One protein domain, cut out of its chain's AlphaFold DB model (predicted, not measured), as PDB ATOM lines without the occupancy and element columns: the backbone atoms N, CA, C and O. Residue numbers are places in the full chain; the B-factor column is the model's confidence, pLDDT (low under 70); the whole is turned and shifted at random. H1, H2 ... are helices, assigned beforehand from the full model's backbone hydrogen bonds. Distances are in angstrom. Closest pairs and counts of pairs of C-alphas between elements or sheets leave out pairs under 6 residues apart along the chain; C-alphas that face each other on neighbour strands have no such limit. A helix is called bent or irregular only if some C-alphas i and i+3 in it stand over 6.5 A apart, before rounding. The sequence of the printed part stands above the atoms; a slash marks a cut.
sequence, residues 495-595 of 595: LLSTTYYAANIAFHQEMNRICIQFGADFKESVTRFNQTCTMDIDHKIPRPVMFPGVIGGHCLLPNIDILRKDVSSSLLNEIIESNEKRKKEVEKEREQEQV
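AT A GLANCE: This is residues 495 to 595 of the 595 residues of an uncharacterized protein of Candidatus Woesearchaeota archaeon CG10_big_fil_rev_8_21_14_0_10_36_11 (UniProt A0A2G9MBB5). One long helix, H1, is the core of a loose, flat arrangement: H2 meets its far end as a V, the short H3 packs on its beginning, and the long H4 crosses its middle at a slant, with the end of H4 sticking out at residues 587 to 593. A long link with no named element, residues 535 to 555, folds back from H2 past the middle of H1 to H3. The printed part has 101 residues with four named helices, H1 to H4 in chain order, and no named strand, and its class is all helix. It is only just loose, close to compact, with a radius of gyration of the C-alphas of 15.4 A and spans of 48 by 41 by 22 A.

IN THESE COORDINATES: H1 runs from residue 495, C-alpha at (152.435, 135.028, 157.640), to residue 517, C-alpha at (147.194, 167.521, 159.914), a length of 33.0 A. H2 holds residues 522 to 534 and is only just irregular, with C-alphas 525 and 528 6.53 A apart. H3 holds residues 556 to 564. H4 holds residues 570 to 593, is 34.8 A long and ends with C-alpha 593 at (131.975, 164.047, 147.504).

HOW THE PARTS SIT: H1 is the hub, touching the three other helices, and the helix packing is mostly crossed, with one of four touching pairs at a shallow tilt. H1 touches H2 with residues 511 to 516 alone, at a steep tilt of 50 degrees, opposite ways; the closest C-alphas, of Cys 515 and Phe 522, are 5.7 A apart. With residues 495 to 502 alone H1 touches H3, opposite ways at 67 degrees, a steep tilt only just short of about perpendicular; the closest C-alphas, of Thr 498 and Leu 556, are 5.6 A apart. H1 touches H4 with residues 502 to 510 alone, the same way at a steep tilt of 50 degrees; the closest C-alphas, of Ala 506 and Ile 575, are 5.4 A apart. H3 and H4 form a helical hairpin and only just touch, with 3 pairs of C-alphas within 8 A, the closest those of Ile 560 and Leu 572 at 6.8 A; their tilt is shallow, 29 degrees, opposite ways. H2 is apart from H3 and from H4. In H1 and H3 every O i to N i+4 pair is within hydrogen-bond range; in H2 7 of 9 are and in H4 19 of 20.

THE WHOLE: The C-alphas farthest apart, of Asp 538 and Val 595, are 48.1 A apart. The printed part has no cut and ends at residue 595, the chain's last. The link from H2 to H3 is long, and those from H1 to H2 and from H3 to H4 are tight. Residues 565 to 570 and 587 to 595 stand free. The mean pLDDT of the printed part is 85.5, and residues 533 to 542 and 593 to 595 are under 70.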
ATOM      1  N   LEU A 495     153.126 134.101 156.743       94.06
ATOM      2  CA  LEU A 495     152.435 135.028 157.640       94.06
ATOM      3  C   LEU A 495     153.173 136.372 157.711       94.06
ATOM      4  O   LEU A 495     152.589 137.408 157.388       94.06
ATOM      5  N   LEU A 496     154.479 136.346 157.997       93.88
ATOM      6  CA  LEU A 496     155.301 137.552 158.108       93.88
ATOM      7  C   LEU A 496     155.363 138.348 156.804       93.88
ATOM      8  O   LEU A 496     155.280 139.569 156.848       93.88
ATOM      9  N   SER A 497     155.455 137.693 155.641       91.88
ATOM     10  CA  SER A 497     155.493 138.409 154.356       91.88
ATOM     11  C   SER A 497     154.216 139.222 154.101       91.88
ATOM     12  O   SER A 497     154.282 140.366 153.650       91.88
ATOM     13  N   THR A 498     153.048 138.664 154.436       91.38
ATOM     14  CA  THR A 498     151.765 139.363 154.302       91.38
ATOM     15  C   THR A 498     151.573 140.422 155.380       91.38
ATOM     16  O   THR A 498     151.088 141.511 155.087       91.38
ATOM     17  N   THR A 499     152.012 140.151 156.609       92.75
ATOM     18  CA  THR A 499     151.963 141.116 157.711       92.75
ATOM     19  C   THR A 499     152.880 142.307 157.455       92.75
ATOM     20  O   THR A 499     152.473 143.440 157.686       92.75
ATOM     21  N   TYR A 500     154.073 142.087 156.901       93.19
ATOM     22  CA  TYR A 500     154.968 143.157 156.463       93.19
ATOM     23  C   TYR A 500     154.287 144.056 155.426       93.19
ATOM     24  O   TYR A 500     154.329 145.280 155.532       93.19
ATOM     25  N   TYR A 501     153.605 143.464 154.444       91.38
ATOM     26  CA  TYR A 501     152.866 144.233 153.448       91.38
ATOM     27  C   TYR A 501     151.729 145.058 154.076       91.38
ATOM     28  O   TYR A 501     151.590 146.243 153.775       91.38
ATOM     29  N   ALA A 502     150.972 144.471 155.007       92.88
ATOM     30  CA  ALA A 502     149.938 145.170 155.766       92.88
ATOM     31  C   ALA A 502     150.508 146.325 156.609       92.88
ATOM     32  O   ALA A 502     149.945 147.417 156.606       92.88
ATOM     33  N   ALA A 503     151.655 146.116 157.261       93.81
ATOM     34  CA  ALA A 503     152.348 147.139 158.039       93.81
ATOM     35  C   ALA A 503     152.756 148.336 157.173       93.81
ATOM     36  O   ALA A 503     152.558 149.480 157.573       93.81
ATOM     37  N   ASN A 504     153.255 148.087 155.958       93.19
ATOM     38  CA  ASN A 504     153.573 149.159 155.017       93.19
ATOM     39  C   ASN A 504     152.328 149.980 154.659       93.19
ATOM     40  O   ASN A 504     152.399 151.206 154.675       93.19
ATOM     41  N   ILE A 505     151.189 149.337 154.375       93.12
ATOM     42  CA  ILE A 505     149.937 150.055 154.081       93.12
ATOM     43  C   ILE A 505     149.490 150.871 155.298       93.12
ATOM     44  O   ILE A 505     149.227 152.061 155.160       93.12
ATOM     45  N   ALA A 506     149.456 150.263 156.487       95.31
ATOM     46  CA  ALA A 506     149.046 150.933 157.721       95.31
ATOM     47  C   ALA A 506     149.930 152.139 158.063       95.31
ATOM     48  O   ALA A 506     149.428 153.162 158.525       95.31
ATOM     49  N   PHE A 507     151.231 152.057 157.782       95.06
ATOM     50  CA  PHE A 507     152.135 153.184 157.962       95.06
ATOM     51  C   PHE A 507     151.882 154.302 156.944       95.06
ATOM     52  O   PHE A 507     151.918 155.475 157.302       95.06
ATOM     53  N   HIS A 508     151.536 153.965 155.696       94.94
ATOM     54  CA  HIS A 508     151.130 154.970 154.708       94.94
ATOM     55  C   HIS A 508     149.790 155.623 155.083       94.94
ATOM     56  O   HIS A 508     149.633 156.823 154.872       94.94
ATOM     57  N   GLN A 509     148.850 154.880 155.685       95.81
ATOM     58  CA  GLN A 509     147.630 155.460 156.264       95.81
ATOM     59  C   GLN A 509     147.972 156.505 157.336       95.81
ATOM     60  O   GLN A 509     147.403 157.592 157.332       95.81
ATOM     61  N   GLU A 510     148.938 156.216 158.210       95.81
ATOM     62  CA  GLU A 510     149.372 157.161 159.244       95.81
ATOM     63  C   GLU A 510     150.077 158.391 158.658       95.81
ATOM     64  O   GLU A 510     149.753 159.522 159.007       95.81
ATOM     65  N   MET A 511     150.972 158.195 157.687       95.31
ATOM     66  CA  MET A 511     151.593 159.294 156.941       95.31
ATOM     67  C   MET A 511     150.549 160.204 156.278       95.31
ATOM     68  O   MET A 511     150.715 161.421 156.279       95.31
ATOM     69  N   ASN A 512     149.456 159.641 155.754       95.12
ATOM     70  CA  ASN A 512     148.357 160.420 155.186       95.12
ATOM     71  C   ASN A 512     147.666 161.299 156.231       95.12
ATOM     72  O   ASN A 512     147.430 162.476 155.973       95.12
ATOM     73  N   ARG A 513     147.411 160.771 157.434       96.06
ATOM     74  CA  ARG A 513     146.861 161.567 158.545       96.06
ATOM     75  C   ARG A 513     147.791 162.710 158.937       96.06
ATOM     76  O   ARG A 513     147.321 163.825 159.135       96.06
ATOM     77  N   ILE A 514     149.098 162.450 158.994       96.31
ATOM     78  CA  ILE A 514     150.112 163.473 159.277       96.31
ATOM     79  C   ILE A 514     150.096 164.553 158.186       96.31
ATOM     80  O   ILE A 514     150.041 165.737 158.506       96.31
ATOM     81  N   CYS A 515     150.079 164.173 156.905       95.88
ATOM     82  CA  CYS A 515     149.968 165.125 155.798       95.88
ATOM     83  C   CYS A 515     148.719 166.010 155.931       95.88
ATOM     84  O   CYS A 515     148.840 167.232 155.879       95.88
ATOM     85  N   ILE A 516     147.551 165.416 156.203       93.12
ATOM     86  CA  ILE A 516     146.296 166.151 156.423       93.12
ATOM     87  C   ILE A 516     146.424 167.124 157.604       93.12
ATOM     88  O   ILE A 516     146.033 168.283 157.483       93.12
ATOM     89  N   GLN A 517     147.009 166.687 158.723       96.19
ATOM     90  CA  GLN A 517     147.194 167.521 159.914       96.19
ATOM     91  C   GLN A 517     148.028 168.782 159.633       96.19
ATOM     92  O   GLN A 517     147.761 169.832 160.216       96.19
ATOM     93  N   PHE A 518     149.020 168.688 158.747       96.75
ATOM     94  CA  PHE A 518     149.885 169.809 158.369       96.75
ATOM     95  C   PHE A 518     149.450 170.524 157.076       96.75
ATOM     96  O   PHE A 518     150.150 171.430 156.629       96.75
ATOM     97  N   GLY A 519     148.318 170.147 156.469       93.88
ATOM     98  CA  GLY A 519     147.844 170.728 155.207       93.88
ATOM     99  C   GLY A 519     148.731 170.410 153.995       93.88
ATOM    100  O   GLY A 519     148.757 171.177 153.036       93.88
ATOM    101  N   ALA A 520     149.485 169.310 154.043       94.94
ATOM    102  CA  ALA A 520     150.379 168.873 152.979       94.94
ATOM    103  C   ALA A 520     149.707 167.836 152.066       94.94
ATOM    104  O   ALA A 520     148.927 167.001 152.525       94.94
ATOM    105  N   ASP A 521     150.058 167.833 150.779       92.44
ATOM    106  CA  ASP A 521     149.599 166.799 149.847       92.44
ATOM    107  C   ASP A 521     150.413 165.506 150.033       92.44
ATOM    108  O   ASP A 521     151.649 165.515 149.992       92.44
ATOM    109  N   PHE A 522     149.731 164.376 150.237       92.62
ATOM    110  CA  PHE A 522     150.372 163.075 150.455       92.62
ATOM    111  C   PHE A 522     151.153 162.585 149.228       92.62
ATOM    112  O   PHE A 522     152.245 162.019 149.356       92.62
ATOM    113  N   LYS A 523     150.613 162.790 148.021       90.12
ATOM    114  CA  LYS A 523     151.244 162.333 146.778       90.12
ATOM    115  C   LYS A 523     152.544 163.094 146.532       90.12
ATOM    116  O   LYS A 523     153.536 162.493 146.120       90.12
ATOM    117  N   GLU A 524     152.565 164.391 146.806       90.19
ATOM    118  CA  GLU A 524     153.764 165.212 146.685       90.19
ATOM    119  C   GLU A 524     154.761 164.938 147.802       90.19
ATOM    120  O   GLU A 524     155.936 164.761 147.502       90.19
ATOM    121  N   SER A 525     154.305 164.830 149.050       90.06
ATOM    122  CA  SER A 525     155.186 164.729 150.222       90.06
ATOM    123  C   SER A 525     155.757 163.326 150.446       90.06
ATOM    124  O   SER A 525     156.869 163.186 150.948       90.06
ATOM    125  N   VAL A 526     155.014 162.274 150.086       90.00
ATOM    126  CA  VAL A 526     155.386 160.878 150.373       90.00
ATOM    127  C   VAL A 526     155.634 160.110 149.084       90.00
ATOM    128  O   VAL A 526     156.726 159.577 148.876       90.00
ATOM    129  N   THR A 527     154.646 160.060 148.184       87.50
ATOM    130  CA  THR A 527     154.739 159.227 146.974       87.50
ATOM    131  C   THR A 527     155.878 159.686 146.062       87.50
ATOM    132  O   THR A 527     156.729 158.869 145.712       87.50
ATOM    133  N   ARG A 528     155.947 160.980 145.712       84.62
ATOM    134  CA  ARG A 528     157.001 161.514 144.831       84.62
ATOM    135  C   ARG A 528     158.394 161.428 145.461       84.62
ATOM    136  O   ARG A 528     159.324 161.027 144.769       84.62
ATOM    137  N   PHE A 529     158.537 161.724 146.755       83.56
ATOM    138  CA  PHE A 529     159.822 161.601 147.461       83.56
ATOM    139  C   PHE A 529     160.345 160.157 147.474       83.56
ATOM    140  O   PHE A 529     161.523 159.917 147.221       83.56
ATOM    141  N   ASN A 530     159.483 159.166 147.722       82.44
ATOM    142  CA  ASN A 530     159.907 157.763 147.693       82.44
ATOM    143  C   ASN A 530     160.213 157.274 146.266       82.44
ATOM    144  O   ASN A 530     161.124 156.462 146.075       82.44
ATOM    145  N   GLN A 531     159.501 157.789 145.257       78.56
ATOM    146  CA  GLN A 531     159.784 157.506 143.848       78.56
ATOM    147  C   GLN A 531     161.161 158.029 143.430       78.56
ATOM    148  O   GLN A 531     161.930 157.266 142.853       78.56
ATOM    149  N   THR A 532     161.514 159.274 143.761       70.25
ATOM    150  CA  THR A 532     162.815 159.859 143.386       70.25
ATOM    151  C   THR A 532     163.985 159.146 144.058       70.25
ATOM    152  O   THR A 532     164.978 158.871 143.393       70.25
ATOM    153  N   CYS A 533     163.848 158.723 145.321       63.09
ATOM    154  CA  CYS A 533     164.852 157.874 145.978       63.09
ATOM    155  C   CYS A 533     165.052 156.511 145.289       63.09
ATOM    156  O   CYS A 533     166.107 155.902 145.429       63.09
ATOM    157  N   THR A 534     164.054 156.023 144.550       59.66
ATOM    158  CA  THR A 534     164.127 154.751 143.809       59.66
ATOM    159  C   THR A 534     164.748 154.930 142.409       59.66
ATOM    160  O   THR A 534     165.143 153.949 141.775       59.66
ATOM    161  N   MET A 535     164.861 156.176 141.927       56.78
ATOM    162  CA  MET A 535     165.406 156.538 140.610       56.78
ATOM    163  C   MET A 535     166.925 156.782 140.607       56.78
ATOM    164  O   MET A 535     167.483 157.018 139.536       56.78
ATOM    165  N   ASP A 536     167.592 156.726 141.763       53.06
ATOM    166  CA  ASP A 536     169.038 156.948 141.856       53.06
ATOM    167  C   ASP A 536     169.842 155.792 141.219       53.06
ATOM    168  O   ASP A 536     169.439 154.625 141.279       53.06
ATOM    169  N   ILE A 537     170.976 156.142 140.598       50.72
ATOM    170  CA  ILE A 537     171.663 155.452 139.473       50.72
ATOM    171  C   ILE A 537     172.029 153.975 139.720       50.72
ATOM    172  O   ILE A 537     172.214 153.211 138.775       50.72
ATOM    173  N   ASP A 538     172.061 153.541 140.975       56.88
ATOM    174  CA  ASP A 538     172.488 152.196 141.350       56.88
ATOM    175  C   ASP A 538     171.335 151.212 141.631       56.88
ATOM    176  O   ASP A 538     171.599 150.024 141.805       56.88
ATOM    177  N   HIS A 539     170.070 151.659 141.722       54.69
ATOM    178  CA  HIS A 539     168.903 150.823 142.089       54.69
ATOM    179  C   HIS A 539     169.075 149.961 143.366       54.69
ATOM    180  O   HIS A 539     168.303 149.032 143.609       54.69
ATOM    181  N   LYS A 540     170.071 150.257 144.215       55.09
ATOM    182  CA  LYS A 540     170.470 149.396 145.344       55.09
ATOM    183  C   LYS A 540     169.489 149.412 146.519       55.09
ATOM    184  O   LYS A 540     169.526 148.490 147.328       55.09
ATOM    185  N   ILE A 541     168.620 150.424 146.637       57.69
ATOM    186  CA  ILE A 541     167.664 150.540 147.752       57.69
ATOM    187  C   ILE A 541     166.293 151.012 147.236       57.69
ATOM    188  O   ILE A 541     166.012 152.211 147.241       57.69
ATOM    189  N   PRO A 542     165.409 150.102 146.794       65.94
ATOM    190  CA  PRO A 542     164.044 150.477 146.443       65.94
ATOM    191  C   PRO A 542     163.255 150.837 147.712       65.94
ATOM    192  O   PRO A 542     163.111 150.007 148.612       65.94
ATOM    193  N   ARG A 543     162.721 152.065 147.794       71.44
ATOM    194  CA  ARG A 543     161.773 152.436 148.861       71.44
ATOM    195  C   ARG A 543     160.353 152.043 148.440       71.44
ATOM    196  O   ARG A 543     159.971 152.332 147.305       71.44
ATOM    197  N   PRO A 544     159.545 151.413 149.312       73.62
ATOM    198  CA  PRO A 544     158.173 151.055 148.968       73.62
ATOM    199  C   PRO A 544     157.352 152.299 148.613       73.62
ATOM    200  O   PRO A 544     157.255 153.234 149.404       73.62
ATOM    201  N   VAL A 545     156.739 152.292 147.431       79.69
ATOM    202  CA  VAL A 545     155.748 153.295 147.030       79.69
ATOM    203  C   VAL A 545     154.375 152.655 147.185       79.69
ATOM    204  O   VAL A 545     153.970 151.838 146.359       79.69
ATOM    205  N   MET A 546     153.686 152.987 148.276       82.56
ATOM    206  CA  MET A 546     152.363 152.453 148.606       82.56
ATOM    207  C   MET A 546     151.335 153.583 148.715       82.56
ATOM    208  O   MET A 546     151.683 154.761 148.800       82.56
ATOM    209  N   PHE A 547     150.055 153.214 148.719       84.44
ATOM    210  CA  PHE A 547     148.937 154.145 148.864       84.44
ATOM    211  C   PHE A 547     148.230 153.928 150.209       84.44
ATOM    212  O   PHE A 547     148.144 152.779 150.656       84.44
ATOM    213  N   PRO A 548     147.681 154.985 150.838       89.81
ATOM    214  CA  PRO A 548     146.979 154.916 152.120       89.81
ATOM    215  C   PRO A 548     145.557 154.351 151.953       89.81
ATOM    216  O   PRO A 548     144.571 154.941 152.383       89.81
ATOM    217  N   GLY A 549     145.418 153.219 151.264       90.38
ATOM    218  CA  GLY A 549     144.133 152.557 151.040       90.38
ATOM    219  C   GLY A 549     143.693 151.719 152.238       90.38
ATOM    220  O   GLY A 549     144.505 151.371 153.092       90.38
ATOM    221  N   VAL A 550     142.411 151.348 152.285       92.19
ATOM    222  CA  VAL A 550     141.913 150.342 153.236       92.19
ATOM    223  C   VAL A 550     142.552 148.985 152.913       92.19
ATOM    224  O   VAL A 550     142.502 148.514 151.777       92.19
ATOM    225  N   ILE A 551     143.128 148.335 153.922       91.19
ATOM    226  CA  ILE A 551     143.571 146.942 153.872       91.19
ATOM    227  C   ILE A 551     142.313 146.069 153.791       91.19
ATOM    228  O   ILE A 551     141.656 145.803 154.801       91.19
ATOM    229  N   GLY A 552     141.960 145.684 152.567       79.06
ATOM    230  CA  GLY A 552     140.869 144.763 152.255       79.06
ATOM    231  C   GLY A 552     141.355 143.357 151.886       79.06
ATOM    232  O   GLY A 552     142.525 143.007 152.052       79.06
ATOM    233  N   GLY A 553     140.439 142.556 151.337       71.25
ATOM    234  CA  GLY A 553     140.711 141.181 150.911       71.25
ATOM    235  C   GLY A 553     140.813 140.183 152.071       71.25
ATOM    236  O   GLY A 553     140.674 140.530 153.240       71.25
ATOM    237  N   HIS A 554     141.053 138.915 151.741       70.62
ATOM    238  CA  HIS A 554     140.940 137.785 152.675       70.62
ATOM    239  C   HIS A 554     142.299 137.239 153.167       70.62
ATOM    240  O   HIS A 554     142.349 136.163 153.756       70.62
ATOM    241  N   CYS A 555     143.416 137.935 152.909       77.88
ATOM    242  CA  CYS A 555     144.759 137.444 153.260       77.88
ATOM    243  C   CYS A 555     145.482 138.265 154.331       77.88
ATOM    244  O   CYS A 555     146.162 137.686 155.164       77.88
ATOM    245  N   LEU A 556     145.403 139.598 154.305       89.69
ATOM    246  CA  LEU A 556     146.299 140.430 155.121       89.69
ATOM    247  C   LEU A 556     145.893 140.447 156.600       89.69
ATOM    248  O   LEU A 556     146.672 140.014 157.445       89.69
ATOM    249  N   LEU A 557     144.669 140.887 156.908       91.00
ATOM    250  CA  LEU A 557     144.166 140.917 158.288       91.00
ATOM    251  C   LEU A 557     143.999 139.508 158.888       91.00
ATOM    252  O   LEU A 557     144.509 139.295 159.985       91.00
ATOM    253  N   PRO A 558     143.426 138.509 158.180       89.88
ATOM    254  CA  PRO A 558     143.287 137.165 158.748       89.88
ATOM    255  C   PRO A 558     144.626 136.514 159.121       89.88
ATOM    256  O   PRO A 558     144.721 135.827 160.135       89.88
ATOM    257  N   ASN A 559     145.693 136.759 158.351       92.06
ATOM    258  CA  ASN A 559     147.027 136.252 158.686       92.06
ATOM    259  C   ASN A 559     147.609 136.932 159.934       92.06
ATOM    260  O   ASN A 559     148.317 136.286 160.707       92.06
ATOM    261  N   ILE A 560     147.303 138.216 160.153       92.81
ATOM    262  CA  ILE A 560     147.657 138.908 161.397       92.81
ATOM    263  C   ILE A 560     146.914 138.268 162.574       92.81
ATOM    264  O   ILE A 560     147.534 138.007 163.600       92.81
ATOM    265  N   ASP A 561     145.630 137.943 162.421       91.19
ATOM    266  CA  ASP A 561     144.860 137.282 163.479       91.19
ATOM    267  C   ASP A 561     145.385 135.877 163.803       91.19
ATOM    268  O   ASP A 561     145.450 135.510 164.975       91.19
ATOM    269  N   ILE A 562     145.849 135.117 162.801       91.38
ATOM    270  CA  ILE A 562     146.545 133.839 163.031       91.38
ATOM    271  C   ILE A 562     147.801 134.049 163.888       91.38
ATOM    272  O   ILE A 562     148.002 133.312 164.849       91.38
ATOM    273  N   LEU A 563     148.632 135.054 163.579       91.19
ATOM    274  CA  LEU A 563     149.836 135.356 164.368       91.19
ATOM    275  C   LEU A 563     149.502 135.800 165.799       91.19
ATOM    276  O   LEU A 563     150.177 135.390 166.742       91.19
ATOM    277  N   ARG A 564     148.452 136.613 165.971       92.56
ATOM    278  CA  ARG A 564     148.027 137.151 167.274       92.56
ATOM    279  C   ARG A 564     147.528 136.080 168.246       92.56
ATOM    280  O   ARG A 564     147.483 136.352 169.442       92.56
ATOM    281  N   LYS A 565     147.190 134.873 167.771       88.12
ATOM    282  CA  LYS A 565     146.866 133.735 168.651       88.12
ATOM    283  C   LYS A 565     148.063 133.299 169.505       88.12
ATOM    284  O   LYS A 565     147.865 132.908 170.650       88.12
ATOM    285  N   ASP A 566     149.280 133.395 168.966       85.75
ATOM    286  CA  ASP A 566     150.500 132.897 169.622       85.75
ATOM    287  C   ASP A 566     151.471 134.007 170.041       85.75
ATOM    288  O   ASP A 566     152.365 133.776 170.856       85.75
ATOM    289  N   VAL A 567     151.334 135.207 169.468       87.50
ATOM    290  CA  VAL A 567     152.291 136.306 169.644       87.50
ATOM    291  C   VAL A 567     151.579 137.565 170.122       87.50
ATOM    292  O   VAL A 567     150.731 138.123 169.426       87.50
ATOM    293  N   SER A 568     151.996 138.073 171.284       90.50
ATOM    294  CA  SER A 568     151.613 139.409 171.748       90.50
ATOM    295  C   SER A 568     152.533 140.458 171.124       90.50
ATOM    296  O   SER A 568     153.747 140.427 171.323       90.50
ATOM    297  N   SER A 569     151.967 141.378 170.342       93.38
ATOM    298  CA  SER A 569     152.709 142.458 169.687       93.38
ATOM    299  C   SER A 569     151.840 143.706 169.563       93.38
ATOM    300  O   SER A 569     150.771 143.657 168.952       93.38
ATOM    301  N   SER A 570     152.312 144.829 170.114       93.75
ATOM    302  CA  SER A 570     151.640 146.129 169.979       93.75
ATOM    303  C   SER A 570     151.528 146.550 168.515       93.75
ATOM    304  O   SER A 570     150.450 146.930 168.074       93.75
ATOM    305  N   LEU A 571     152.597 146.357 167.737       93.94
ATOM    306  CA  LEU A 571     152.634 146.695 166.316       93.94
ATOM    307  C   LEU A 571     151.538 145.975 165.516       93.94
ATOM    308  O   LEU A 571     150.906 146.575 164.653       93.94
ATOM    309  N   LEU A 572     151.276 144.693 165.799       94.69
ATOM    310  CA  LEU A 572     150.211 143.957 165.106       94.69
ATOM    311  C   LEU A 572     148.820 144.527 165.408       94.69
ATOM    312  O   LEU A 572     147.974 144.562 164.514       94.69
ATOM    313  N   ASN A 573     148.589 144.991 166.639       94.19
ATOM    314  CA  ASN A 573     147.336 145.647 167.014       94.19
ATOM    315  C   ASN A 573     147.209 147.020 166.336       94.19
ATOM    316  O   ASN A 573     146.160 147.325 165.776       94.19
ATOM    317  N   GLU A 574     148.293 147.799 166.290       95.12
ATOM    318  CA  GLU A 574     148.322 149.114 165.637       95.12
ATOM    319  C   GLU A 574     147.992 149.041 164.139       95.12
ATOM    320  O   GLU A 574     147.306 149.916 163.615       95.12
ATOM    321  N   ILE A 575     148.409 147.977 163.438       95.50
ATOM    322  CA  ILE A 575     148.051 147.765 162.023       95.50
ATOM    323  C   ILE A 575     146.531 147.637 161.854       95.50
ATOM    324  O   ILE A 575     145.954 148.239 160.945       95.50
ATOM    325  N   ILE A 576     145.877 146.863 162.725       94.06
ATOM    326  CA  ILE A 576     144.423 146.657 162.695       94.06
ATOM    327  C   ILE A 576     143.709 147.969 163.030       94.06
ATOM    328  O   ILE A 576     142.817 148.390 162.293       94.06
ATOM    329  N   GLU A 577     144.134 148.646 164.095       95.25
ATOM    330  CA  GLU A 577     143.556 149.922 164.519       95.25
ATOM    331  C   GLU A 577     143.696 151.013 163.452       95.25
ATOM    332  O   GLU A 577     142.735 151.735 163.178       95.25
ATOM    333  N   SER A 578     144.868 151.121 162.816       96.12
ATOM    334  CA  SER A 578     145.098 152.075 161.728       96.12
ATOM    335  C   SER A 578     144.151 151.809 160.558       96.12
ATOM    336  O   SER A 578     143.562 152.749 160.012       96.12
ATOM    337  N   ASN A 579     143.917 150.534 160.234       96.00
ATOM    338  CA  ASN A 579     143.010 150.165 159.160       96.00
ATOM    339  C   ASN A 579     141.536 150.458 159.483       96.00
ATOM    340  O   ASN A 579     140.808 150.943 158.619       96.00
ATOM    341  N   GLU A 580     141.095 150.208 160.719       95.50
ATOM    342  CA  GLU A 580     139.742 150.559 161.175       95.50
ATOM    343  C   GLU A 580     139.502 152.072 161.151       95.50
ATOM    344  O   GLU A 580     138.442 152.534 160.727       95.50
ATOM    345  N   LYS A 581     140.508 152.868 161.535       95.94
ATOM    346  CA  LYS A 581     140.461 154.326 161.369       95.94
ATOM    347  C   LYS A 581     140.340 154.709 159.889       95.94
ATOM    348  O   LYS A 581     139.466 155.503 159.548       95.94
ATOM    349  N   ARG A 582     141.129 154.091 158.994       95.44
ATOM    350  CA  ARG A 582     141.083 154.403 157.553       95.44
ATOM    351  C   ARG A 582     139.733 154.075 156.915       95.44
ATOM    352  O   ARG A 582     139.279 154.837 156.070       95.44
ATOM    353  N   LYS A 583     139.065 152.989 157.324       93.69
ATOM    354  CA  LYS A 583     137.699 152.673 156.857       93.69
ATOM    355  C   LYS A 583     136.729 153.825 157.131       93.69
ATOM    356  O   LYS A 583     136.063 154.283 156.209       93.69
ATOM    357  N   LYS A 584     136.734 154.342 158.363       94.12
ATOM    358  CA  LYS A 584     135.884 155.472 158.780       94.12
ATOM    359  C   LYS A 584     136.225 156.770 158.046       94.12
ATOM    360  O   LYS A 584     135.344 157.580 157.789       94.12
ATOM    361  N   GLU A 585     137.502 156.999 157.743       93.38
ATOM    362  CA  GLU A 585     137.939 158.167 156.964       93.38
ATOM    363  C   GLU A 585     137.413 158.112 155.525       93.38
ATOM    364  O   GLU A 585     136.848 159.092 155.055       93.38
ATOM    365  N   VAL A 586     137.528 156.960 154.854       90.00
ATOM    366  CA  VAL A 586     137.039 156.779 153.475       90.00
ATOM    367  C   VAL A 586     135.516 156.910 153.384       90.00
ATOM    368  O   VAL A 586     135.006 157.433 152.398       90.00
ATOM    369  N   GLU A 587     134.777 156.446 154.394       88.31
ATOM    370  CA  GLU A 587     133.324 156.658 154.472       88.31
ATOM    371  C   GLU A 587     132.979 158.153 154.510       88.31
ATOM    372  O   GLU A 587     132.159 158.606 153.716       88.31
ATOM    373  N   LYS A 588     133.680 158.937 155.338       87.25
ATOM    374  CA  LYS A 588     133.492 160.396 155.413       87.25
ATOM    375  C   LYS A 588     133.886 161.125 154.126       87.25
ATOM    376  O   LYS A 588     133.193 162.055 153.732       87.25
ATOM    377  N   GLU A 589     134.983 160.720 153.482       86.06
ATOM    378  CA  GLU A 589     135.418 161.270 152.185       86.06
ATOM    379  C   GLU A 589     134.318 161.085 151.122       86.06
ATOM    380  O   GLU A 589     133.966 162.028 150.420       86.06
ATOM    381  N   ARG A 590     133.695 159.899 151.069       79.44
ATOM    382  CA  ARG A 590     132.593 159.600 150.136       79.44
ATOM    383  C   ARG A 590     131.324 160.401 150.411       79.44
ATOM    384  O   ARG A 590     130.638 160.775 149.466       79.44
ATOM    385  N   GLU A 591     130.996 160.638 151.678       78.06
ATOM    386  CA  GLU A 591     129.847 161.469 152.061       78.06
ATOM    387  C   GLU A 591     130.042 162.938 151.654       78.06
ATOM    388  O   GLU A 591     129.078 163.600 151.285       78.06
ATOM    389  N   GLN A 592     131.281 163.439 151.673       72.38
ATOM    390  CA  GLN A 592     131.615 164.815 151.283       72.38
ATOM    391  C   GLN A 592     131.675 165.027 149.764       72.38
ATOM    392  O   GLN A 592     131.423 166.134 149.311       72.38
ATOM    393  N   GLU A 593     131.982 163.992 148.978       65.62
ATOM    394  CA  GLU A 593     131.975 164.047 147.504       65.62
ATOM    395  C   GLU A 593     130.561 163.961 146.889       65.62
ATOM    396  O   GLU A 593     130.391 164.208 145.695       65.62
ATOM    397  N   GLN A 594     129.547 163.586 147.679       51.16
ATOM    398  CA  GLN A 594     128.145 163.474 147.245       51.16
ATOM    399  C   GLN A 594     127.297 164.727 147.531       51.16
ATOM    400  O   GLN A 594     126.132 164.769 147.125       51.16
ATOM    401  N   VAL A 595     127.865 165.724 148.215       45.38
ATOM    402  CA  VAL A 595     127.267 167.037 148.521       45.38
ATOM    403  C   VAL A 595     127.907 168.090 147.630       45.38
ATOM    404  O   VAL A 595     127.157 168.963 147.136       45.38
TER     405      VAL A 595